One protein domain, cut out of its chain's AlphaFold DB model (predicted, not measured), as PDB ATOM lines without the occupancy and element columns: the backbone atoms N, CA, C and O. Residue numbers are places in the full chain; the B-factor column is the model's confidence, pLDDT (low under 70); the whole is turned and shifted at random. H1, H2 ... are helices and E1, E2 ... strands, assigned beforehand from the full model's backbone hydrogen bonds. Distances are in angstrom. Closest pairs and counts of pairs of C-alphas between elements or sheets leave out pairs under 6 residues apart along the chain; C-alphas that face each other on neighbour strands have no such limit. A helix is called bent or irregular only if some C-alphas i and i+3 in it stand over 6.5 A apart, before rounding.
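AT A GLANCE: This is residues 89 to 151 of the 627 residues of an uncharacterized protein of Alcanivorax sp (UniProt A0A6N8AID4). Look for one strongly twisted sheet of four strands, a wall with helix H2 packed slantwise over one of its faces: two layers, a helix on one face of a sheet. The short H1 lies off the sheet, between E1 and H2 along the chain. The printed part has 63 residues, with two named helices and four named strands in the order E1 H1 H2 E2 E3 E4; the sheet runs E1 E4 E3 E2, all antiparallel. The class is mixed, helices and strands; the whole is compact, with a radius of gyration of the C-alphas of 11.5 A and spans of 31 by 23 by 22 A.

HOW THE PARTS SIT: Start at inner strand E3, residues 138 to 145, whose pairing is staggered. Its residues 138 to 142 pair with edge strand E2, residues 128 to 132, where N 130 and O 140 are 2.9 A apart, within hydrogen-bond range. Its residues 142 to 145 pair with E4, residues 148 to 151, with N 143 and O 150 at 2.9 A. Both pairs are hairpins, and E2 E3 E4 is a meander, each strand the antiparallel neighbour of the one before. Beside E4 find edge strand E1, residues 95 to 101, antiparallel at 165 degrees, with N 98 and O 151 at 2.8 A. H2, residues 112 to 124, is on the sheet over E3 at a height of 7.8 A, slantwise at 41 degrees on the local plane; their closest C-alphas, Leu 121 and Ala 142, are 6.6 A apart. H1, residues 105 to 109, is not on the sheet; it is close to H2 but not clearly touching, the closest C-alphas, Glu 107 and Arg 115, being 7.3 A apart. In H2 every O i to N i+4 pair is within hydrogen-bond range; in H1 0 of 1 is, and 1 of 2 O i to N i+3 pairs.

IN THESE COORDINATES: Find C-alpha 95 at (-9.152, 5.017, -43.699); from there E1 runs 19.9 A. H1 is only just irregular, with C-alphas 105 and 108 at 6.7 A. H2 spans 17.9 A, E2 13.6 A and E3 21.9 A; E4 ends at C-alpha 151, (-10.619, 3.810, -33.795).

THE WHOLE: The C-alphas of Glu 135 and Pro 146, the two farthest apart, are 34.1 A apart. The printed part has no cut, and its five links are tight. Mean pLDDT of the printed part is 78.5; look for values under 70 at residues 103, 105 to 106, 108 to 109, 112, 125 and 133 to 135.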
ATOM      1  N   THR A  89     -14.226  10.610 -39.343       81.06
ATOM      2  CA  THR A  89     -13.624  11.622 -40.221       81.06
ATOM      3  C   THR A  89     -12.655  10.976 -41.211       81.06
ATOM      4  O   THR A  89     -11.970  10.015 -40.854       81.06
ATOM      5  N   PRO A  90     -12.569  11.453 -42.465       83.81
ATOM      6  CA  PRO A  90     -11.584  10.950 -43.416       83.81
ATOM      7  C   PRO A  90     -10.157  11.169 -42.911       83.81
ATOM      8  O   PRO A  90      -9.829  12.243 -42.405       83.81
ATOM      9  N   TRP A  91      -9.295  10.171 -43.100       79.19
ATOM     10  CA  TRP A  91      -7.880  10.260 -42.761       79.19
ATOM     11  C   TRP A  91      -6.977  10.040 -43.988       79.19
ATOM     12  O   TRP A  91      -6.833  10.947 -44.808       79.19
ATOM     13  N   ARG A  92      -6.340   8.867 -44.135       78.69
ATOM     14  CA  ARG A  92      -5.443   8.513 -45.256       78.69
ATOM     15  C   ARG A  92      -5.735   7.111 -45.781       78.69
ATOM     16  O   ARG A  92      -6.260   6.284 -45.048       78.69
ATOM     17  N   ASP A  93      -5.381   6.841 -47.037       74.75
ATOM     18  CA  ASP A  93      -5.450   5.507 -47.655       74.75
ATOM     19  C   ASP A  93      -6.812   4.801 -47.500       74.75
ATOM     20  O   ASP A  93      -6.868   3.623 -47.163       74.75
ATOM     21  N   ASN A  94      -7.921   5.514 -47.737       81.81
ATOM     22  CA  ASN A  94      -9.294   5.013 -47.532       81.81
ATOM     23  C   ASN A  94      -9.590   4.578 -46.086       81.81
ATOM     24  O   ASN A  94     -10.398   3.684 -45.843       81.81
ATOM     25  N   THR A  95      -8.934   5.227 -45.127       84.81
ATOM     26  CA  THR A  95      -9.152   5.017 -43.699       84.81
ATOM     27  C   THR A  95      -9.953   6.177 -43.127       84.81
ATOM     28  O   THR A  95      -9.678   7.345 -43.428       84.81
ATOM     29  N   ARG A  96     -10.930   5.858 -42.285       87.94
ATOM     30  CA  ARG A  96     -11.659   6.807 -41.449       87.94
ATOM     31  C   ARG A  96     -11.157   6.705 -40.017       87.94
ATOM     32  O   ARG A  96     -10.764   5.637 -39.558       87.94
ATOM     33  N   GLN A  97     -11.159   7.829 -39.323       87.81
ATOM     34  CA  GLN A  97     -10.759   7.934 -37.934       87.81
ATOM     35  C   GLN A  97     -11.948   8.376 -37.095       87.81
ATOM     36  O   GLN A  97     -12.584   9.391 -37.383       87.81
ATOM     37  N   LEU A  98     -12.193   7.646 -36.015       86.44
ATOM     38  CA  LEU A  98     -13.160   7.993 -34.988       86.44
ATOM     39  C   LEU A  98     -12.423   8.169 -33.658       86.44
ATOM     40  O   LEU A  98     -11.566   7.365 -33.294       86.44
ATOM     41  N   ARG A  99     -12.728   9.248 -32.939       83.38
ATOM     42  CA  ARG A  99     -12.183   9.530 -31.605       83.38
ATOM     43  C   ARG A  99     -13.334   9.581 -30.621       83.38
ATOM     44  O   ARG A  99     -14.340  10.220 -30.905       83.38
ATOM     45  N   ILE A 100     -13.172   8.909 -29.493       83.56
ATOM     46  CA  ILE A 100     -14.236   8.689 -28.519       83.56
ATOM     47  C   ILE A 100     -13.695   9.109 -27.155       83.56
ATOM     48  O   ILE A 100     -12.802   8.429 -26.655       83.56
ATOM     49  N   PRO A 101     -14.161  10.228 -26.576       80.94
ATOM     50  CA  PRO A 101     -13.776  10.638 -25.229       80.94
ATOM     51  C   PRO A 101     -14.176   9.604 -24.177       80.94
ATOM     52  O   PRO A 101     -15.184   8.918 -24.335       80.94
ATOM     53  N   ASP A 102     -13.423   9.525 -23.082       74.12
ATOM     54  CA  ASP A 102     -13.809   8.668 -21.958       74.12
ATOM     55  C   ASP A 102     -15.140   9.120 -21.339       74.12
ATOM     56  O   ASP A 102     -15.316  10.288 -20.987       74.12
ATOM     57  N   GLY A 103     -16.078   8.178 -21.182       69.75
ATOM     58  CA  GLY A 103     -17.382   8.439 -20.567       69.75
ATOM     59  C   GLY A 103     -18.336   9.242 -21.454       69.75
ATOM     60  O   GLY A 103     -19.245   9.895 -20.941       69.75
ATOM     61  N   HIS A 104     -18.132   9.227 -22.774       72.38
ATOM     62  CA  HIS A 104     -18.958   9.982 -23.707       72.38
ATOM     63  C   HIS A 104     -20.389   9.400 -23.779       72.38
ATOM     64  O   HIS A 104     -20.552   8.225 -24.113       72.38
ATOM     65  N   PRO A 105     -21.455  10.199 -23.565       62.66
ATOM     66  CA  PRO A 105     -22.839   9.699 -23.540       62.66
ATOM     67  C   PRO A 105     -23.311   9.150 -24.897       62.66
ATOM     68  O   PRO A 105     -24.250   8.368 -24.976       62.66
ATOM     69  N   GLY A 106     -22.644   9.536 -25.987       65.00
ATOM     70  CA  GLY A 106     -22.888   8.990 -27.324       65.00
ATOM     71  C   GLY A 106     -22.357   7.569 -27.559       65.00
ATOM     72  O   GLY A 106     -22.617   7.037 -28.633       65.00
ATOM     73  N   GLU A 107     -21.634   6.951 -26.612       70.94
ATOM     74  CA  GLU A 107     -21.154   5.562 -26.752       70.94
ATOM     75  C   GLU A 107     -22.298   4.554 -26.943       70.94
ATOM     76  O   GLU A 107     -22.139   3.572 -27.665       70.94
ATOM     77  N   GLU A 108     -23.469   4.819 -26.358       66.94
ATOM     78  CA  GLU A 108     -24.662   3.973 -26.501       66.94
ATOM     79  C   GLU A 108     -25.210   3.946 -27.935       66.94
ATOM     80  O   GLU A 108     -25.880   2.989 -28.310       66.94
ATOM     81  N   ARG A 109     -24.893   4.968 -28.744       65.69
ATOM     82  CA  ARG A 109     -25.329   5.106 -30.145       65.69
ATOM     83  C   ARG A 109     -24.341   4.510 -31.149       65.69
ATOM     84  O   ARG A 109     -24.561   4.609 -32.352       65.69
ATOM     85  N   LEU A 110     -23.219   3.968 -30.678       74.44
ATOM     86  CA  LEU A 110     -22.272   3.267 -31.536       74.44
ATOM     87  C   LEU A 110     -22.832   1.889 -31.903       74.44
ATOM     88  O   LEU A 110     -23.430   1.222 -31.060       74.44
ATOM     89  N   SER A 111     -22.545   1.441 -33.126       71.12
ATOM     90  CA  SER A 111     -22.765   0.054 -33.569       71.12
ATOM     91  C   SER A 111     -22.248  -0.949 -32.537       71.12
ATOM     92  O   SER A 111     -21.186  -0.705 -31.941       71.12
ATOM     93  N   PHE A 112     -22.907  -2.101 -32.401       68.44
ATOM     94  CA  PHE A 112     -22.480  -3.161 -31.482       68.44
ATOM     95  C   PHE A 112     -21.019  -3.555 -31.722       68.44
ATOM     96  O   PHE A 112     -20.237  -3.601 -30.778       68.44
ATOM     97  N   THR A 113     -20.611  -3.684 -32.989       74.50
ATOM     98  CA  THR A 113     -19.228  -3.993 -33.387       74.50
ATOM     99  C   THR A 113     -18.206  -3.013 -32.788       74.50
ATOM    100  O   THR A 113     -17.156  -3.418 -32.287       74.50
ATOM    101  N   LEU A 114     -18.501  -1.708 -32.798       82.19
ATOM    102  CA  LEU A 114     -17.629  -0.684 -32.207       82.19
ATOM    103  C   LEU A 114     -17.685  -0.695 -30.675       82.19
ATOM    104  O   LEU A 114     -16.660  -0.475 -30.033       82.19
ATOM    105  N   ARG A 115     -18.850  -0.973 -30.079       82.69
ATOM    106  CA  ARG A 115     -18.994  -1.103 -28.620       82.69
ATOM    107  C   ARG A 115     -18.229  -2.311 -28.089       82.69
ATOM    108  O   ARG A 115     -17.517  -2.184 -27.099       82.69
ATOM    109  N   GLU A 116     -18.315  -3.445 -28.772       81.00
ATOM    110  CA  GLU A 116     -17.568  -4.660 -28.458       81.00
ATOM    111  C   GLU A 116     -16.058  -4.435 -28.627       81.00
ATOM    112  O   GLU A 116     -15.265  -4.806 -27.762       81.00
ATOM    113  N   LEU A 117     -15.643  -3.749 -29.699       84.88
ATOM    114  CA  LEU A 117     -14.251  -3.349 -29.911       84.88
ATOM    115  C   LEU A 117     -13.730  -2.471 -28.757       84.88
ATOM    116  O   LEU A 117     -12.618  -2.689 -28.276       84.88
ATOM    117  N   LEU A 118     -14.522  -1.497 -28.295       84.62
ATOM    118  CA  LEU A 118     -14.178  -0.626 -27.164       84.62
ATOM    119  C   LEU A 118     -14.158  -1.368 -25.831       84.62
ATOM    120  O   LEU A 118     -13.280  -1.119 -25.008       84.62
ATOM    121  N   HIS A 119     -15.110  -2.271 -25.616       83.50
ATOM    122  CA  HIS A 119     -15.151  -3.120 -24.437       83.50
ATOM    123  C   HIS A 119     -13.886  -3.984 -24.361       83.50
ATOM    124  O   HIS A 119     -13.133  -3.883 -23.395       83.50
ATOM    125  N   ASN A 120     -13.563  -4.699 -25.444       81.94
ATOM    126  CA  ASN A 120     -12.335  -5.484 -25.566       81.94
ATOM    127  C   ASN A 120     -11.068  -4.629 -25.394       81.94
ATOM    128  O   ASN A 120     -10.098  -5.077 -24.783       81.94
ATOM    129  N   LEU A 121     -11.059  -3.398 -25.922       86.38
ATOM    130  CA  LEU A 121      -9.942  -2.464 -25.756       86.38
ATOM    131  C   LEU A 121      -9.732  -2.107 -24.280       86.38
ATOM    132  O   LEU A 121      -8.594  -2.085 -23.812       86.38
ATOM    133  N   ARG A 122     -10.817  -1.826 -23.552       84.12
ATOM    134  CA  ARG A 122     -10.785  -1.471 -22.126       84.12
ATOM    135  C   ARG A 122     -10.351  -2.646 -21.255       84.12
ATOM    136  O   ARG A 122      -9.612  -2.433 -20.300       84.12
ATOM    137  N   GLU A 123     -10.761  -3.865 -21.597       80.75
ATOM    138  CA  GLU A 123     -10.359  -5.070 -20.866       80.75
ATOM    139  C   GLU A 123      -8.893  -5.451 -21.100       80.75
ATOM    140  O   GLU A 123      -8.187  -5.808 -20.159       80.75
ATOM    141  N   ARG A 124      -8.426  -5.392 -22.353       78.06
ATOM    142  CA  ARG A 124      -7.100  -5.907 -22.733       78.06
ATOM    143  C   ARG A 124      -5.991  -4.861 -22.660       78.06
ATOM    144  O   ARG A 124      -4.831  -5.232 -22.525       78.06
ATOM    145  N   GLY A 125      -6.312  -3.572 -22.784       67.88
ATOM    146  CA  GLY A 125      -5.345  -2.466 -22.731       67.88
ATOM    147  C   GLY A 125      -4.372  -2.374 -23.919       67.88
ATOM    148  O   GLY A 125      -3.538  -1.469 -23.957       67.88
ATOM    149  N   GLU A 126      -4.479  -3.273 -24.898       76.94
ATOM    150  CA  GLU A 126      -3.642  -3.338 -26.101       76.94
ATOM    151  C   GLU A 126      -4.432  -2.972 -27.367       76.94
ATOM    152  O   GLU A 126      -5.648  -2.793 -27.331       76.94
ATOM    153  N   VAL A 127      -3.751  -2.861 -28.515       75.94
ATOM    154  CA  VAL A 127      -4.424  -2.645 -29.805       75.94
ATOM    155  C   VAL A 127      -5.360  -3.818 -30.101       75.94
ATOM    156  O   VAL A 127      -4.904  -4.941 -30.319       75.94
ATOM    157  N   VAL A 128      -6.657  -3.538 -30.209       76.62
ATOM    158  CA  VAL A 128      -7.662  -4.529 -30.613       76.62
ATOM    159  C   VAL A 128      -7.930  -4.404 -32.106       76.62
ATOM    160  O   VAL A 128      -8.120  -3.301 -32.619       76.62
ATOM    161  N   VAL A 129      -7.943  -5.541 -32.802       76.62
ATOM    162  CA  VAL A 129      -8.264  -5.635 -34.230       76.62
ATOM    163  C   VAL A 129      -9.575  -6.399 -34.391       76.62
ATOM    164  O   VAL A 129      -9.691  -7.532 -33.928       76.62
ATOM    165  N   SER A 130     -10.539  -5.788 -35.069       77.19
ATOM    166  CA  SER A 130     -11.800  -6.409 -35.479       77.19
ATOM    167  C   SER A 130     -12.084  -6.094 -36.948       77.19
ATOM    168  O   SER A 130     -11.259  -5.495 -37.643       77.19
ATOM    169  N   SER A 131     -13.239  -6.500 -37.446       76.75
ATOM    170  CA  SER A 131     -13.651  -6.240 -38.817       76.75
ATOM    171  C   SER A 131     -15.167  -6.143 -38.946       76.75
ATOM    172  O   SER A 131     -15.914  -6.667 -38.124       76.75
ATOM    173  N   LYS A 132     -15.603  -5.438 -39.990       73.44
ATOM    174  CA  LYS A 132     -16.994  -5.327 -40.428       73.44
ATOM    175  C   LYS A 132     -17.139  -6.096 -41.745       73.44
ATOM    176  O   LYS A 132     -16.312  -5.912 -42.640       73.44
ATOM    177  N   GLY A 133     -18.143  -6.971 -41.840       65.00
ATOM    178  CA  GLY A 133     -18.511  -7.700 -43.066       65.00
ATOM    179  C   GLY A 133     -19.570  -6.966 -43.906       65.00
ATOM    180  O   GLY A 133     -19.917  -5.826 -43.604       65.00
ATOM    181  N   GLY A 134     -20.095  -7.620 -44.948       62.50
ATOM    182  CA  GLY A 134     -21.179  -7.094 -45.801       62.50
ATOM    183  C   GLY A 134     -20.694  -6.332 -47.043       62.50
ATOM    184  O   GLY A 134     -19.588  -6.568 -47.529       62.50
ATOM    185  N   GLU A 135     -21.512  -5.417 -47.576       57.69
ATOM    186  CA  GLU A 135     -21.195  -4.663 -48.808       57.69
ATOM    187  C   GLU A 135     -20.012  -3.688 -48.666       57.69
ATOM    188  O   GLU A 135     -19.331  -3.360 -49.646       57.69
ATOM    189  N   GLN A 136     -19.743  -3.216 -47.445       72.06
ATOM    190  CA  GLN A 136     -18.637  -2.306 -47.130       72.06
ATOM    191  C   GLN A 136     -17.683  -2.946 -46.119       72.06
ATOM    192  O   GLN A 136     -17.623  -2.517 -44.966       72.06
ATOM    193  N   PRO A 137     -16.934  -3.984 -46.527       80.12
ATOM    194  CA  PRO A 137     -16.059  -4.682 -45.611       80.12
ATOM    195  C   PRO A 137     -14.916  -3.770 -45.166       80.12
ATOM    196  O   PRO A 137     -14.230  -3.156 -45.995       80.12
ATOM    197  N   ALA A 138     -14.684  -3.711 -43.859       84.19
ATOM    198  CA  ALA A 138     -13.694  -2.823 -43.268       84.19
ATOM    199  C   ALA A 138     -12.897  -3.504 -42.155       84.19
ATOM    200  O   ALA A 138     -13.390  -4.373 -41.436       84.19
ATOM    201  N   LEU A 139     -11.647  -3.082 -42.004       87.12
ATOM    202  CA  LEU A 139     -10.764  -3.478 -40.916       87.12
ATOM    203  C   LEU A 139     -10.828  -2.418 -39.814       87.12
ATOM    204  O   LEU A 139     -10.525  -1.254 -40.067       87.12
ATOM    205  N   LEU A 140     -11.198  -2.826 -38.603       88.00
ATOM    206  CA  LEU A 140     -11.329  -1.951 -37.441       88.00
ATOM    207  C   LEU A 140     -10.130  -2.140 -36.512       88.00
ATOM    208  O   LEU A 140      -9.780  -3.265 -36.156       88.00
ATOM    209  N   MET A 141      -9.501  -1.046 -36.095       89.00
ATOM    210  CA  MET A 141      -8.421  -1.065 -35.108       89.00
ATOM    211  C   MET A 141      -8.648  -0.017 -34.039       89.00
ATOM    212  O   MET A 141      -8.846   1.149 -34.361       89.00
ATOM    213  N   ALA A 142      -8.564  -0.420 -32.778       89.19
ATOM    214  CA  ALA A 142      -8.800   0.439 -31.627       89.19
ATOM    215  C   ALA A 142      -7.567   0.527 -30.728       89.19
ATOM    216  O   ALA A 142      -6.881  -0.472 -30.509       89.19
ATOM    217  N   ARG A 143      -7.306   1.719 -30.180       88.19
ATOM    218  CA  ARG A 143      -6.290   1.945 -29.145       88.19
ATOM    219  C   ARG A 143      -6.730   3.021 -28.151       88.19
ATOM    220  O   ARG A 143      -7.403   3.981 -28.526       88.19
ATOM    221  N   THR A 144      -6.304   2.884 -26.897       85.19
ATOM    222  CA  THR A 144      -6.460   3.910 -25.862       85.19
ATOM    223  C   THR A 144      -5.573   5.128 -26.137       85.19
ATOM    224  O   THR A 144      -4.470   5.036 -26.680       85.19
ATOM    225  N   THR A 145      -6.072   6.294 -25.757       81.56
ATOM    226  CA  THR A 145      -5.395   7.592 -25.824       81.56
ATOM    227  C   THR A 145      -5.523   8.283 -24.461       81.56
ATOM    228  O   THR A 145      -6.392   7.893 -23.686       81.56
ATOM    229  N   PRO A 146      -4.716   9.313 -24.137       73.81
ATOM    230  CA  PRO A 146      -4.751   9.975 -22.823       73.81
ATOM    231  C   PRO A 146      -6.087  10.616 -22.386       73.81
ATOM    232  O   PRO A 146      -6.150  11.153 -21.287       73.81
ATOM    233  N   GLY A 147      -7.137  10.590 -23.213       74.44
ATOM    234  CA  GLY A 147      -8.469  11.100 -22.865       74.44
ATOM    235  C   GLY A 147      -9.615  10.362 -23.558       74.44
ATOM    236  O   GLY A 147     -10.626  10.988 -23.874       74.44
ATOM    237  N   GLY A 148      -9.432   9.079 -23.882       82.88
ATOM    238  CA  GLY A 148     -10.437   8.294 -24.594       82.88
ATOM    239  C   GLY A 148      -9.866   7.144 -25.416       82.88
ATOM    240  O   GLY A 148      -8.744   6.682 -25.211       82.88
ATOM    241  N   ALA A 149     -10.600   6.739 -26.444       86.88
ATOM    242  CA  ALA A 149     -10.179   5.771 -27.442       86.88
ATOM    243  C   ALA A 149     -10.111   6.389 -28.842       86.88
ATOM    244  O   ALA A 149     -10.810   7.345 -29.186       86.88
ATOM    245  N   MET A 150      -9.273   5.800 -29.682       87.19
ATOM    246  CA  MET A 150      -9.204   6.097 -31.102       87.19
ATOM    247  C   MET A 150      -9.411   4.814 -31.890       87.19
ATOM    248  O   MET A 150      -8.766   3.801 -31.616       87.19
ATOM    249  N   ILE A 151     -10.287   4.895 -32.885       89.25
ATOM    250  CA  ILE A 151     -10.619   3.810 -33.795       89.25
ATOM    251  C   ILE A 151     -10.239   4.236 -35.212       89.25
ATOM    252  O   ILE A 151     -10.550   5.347 -35.647       89.25
TER     253      ILE A 151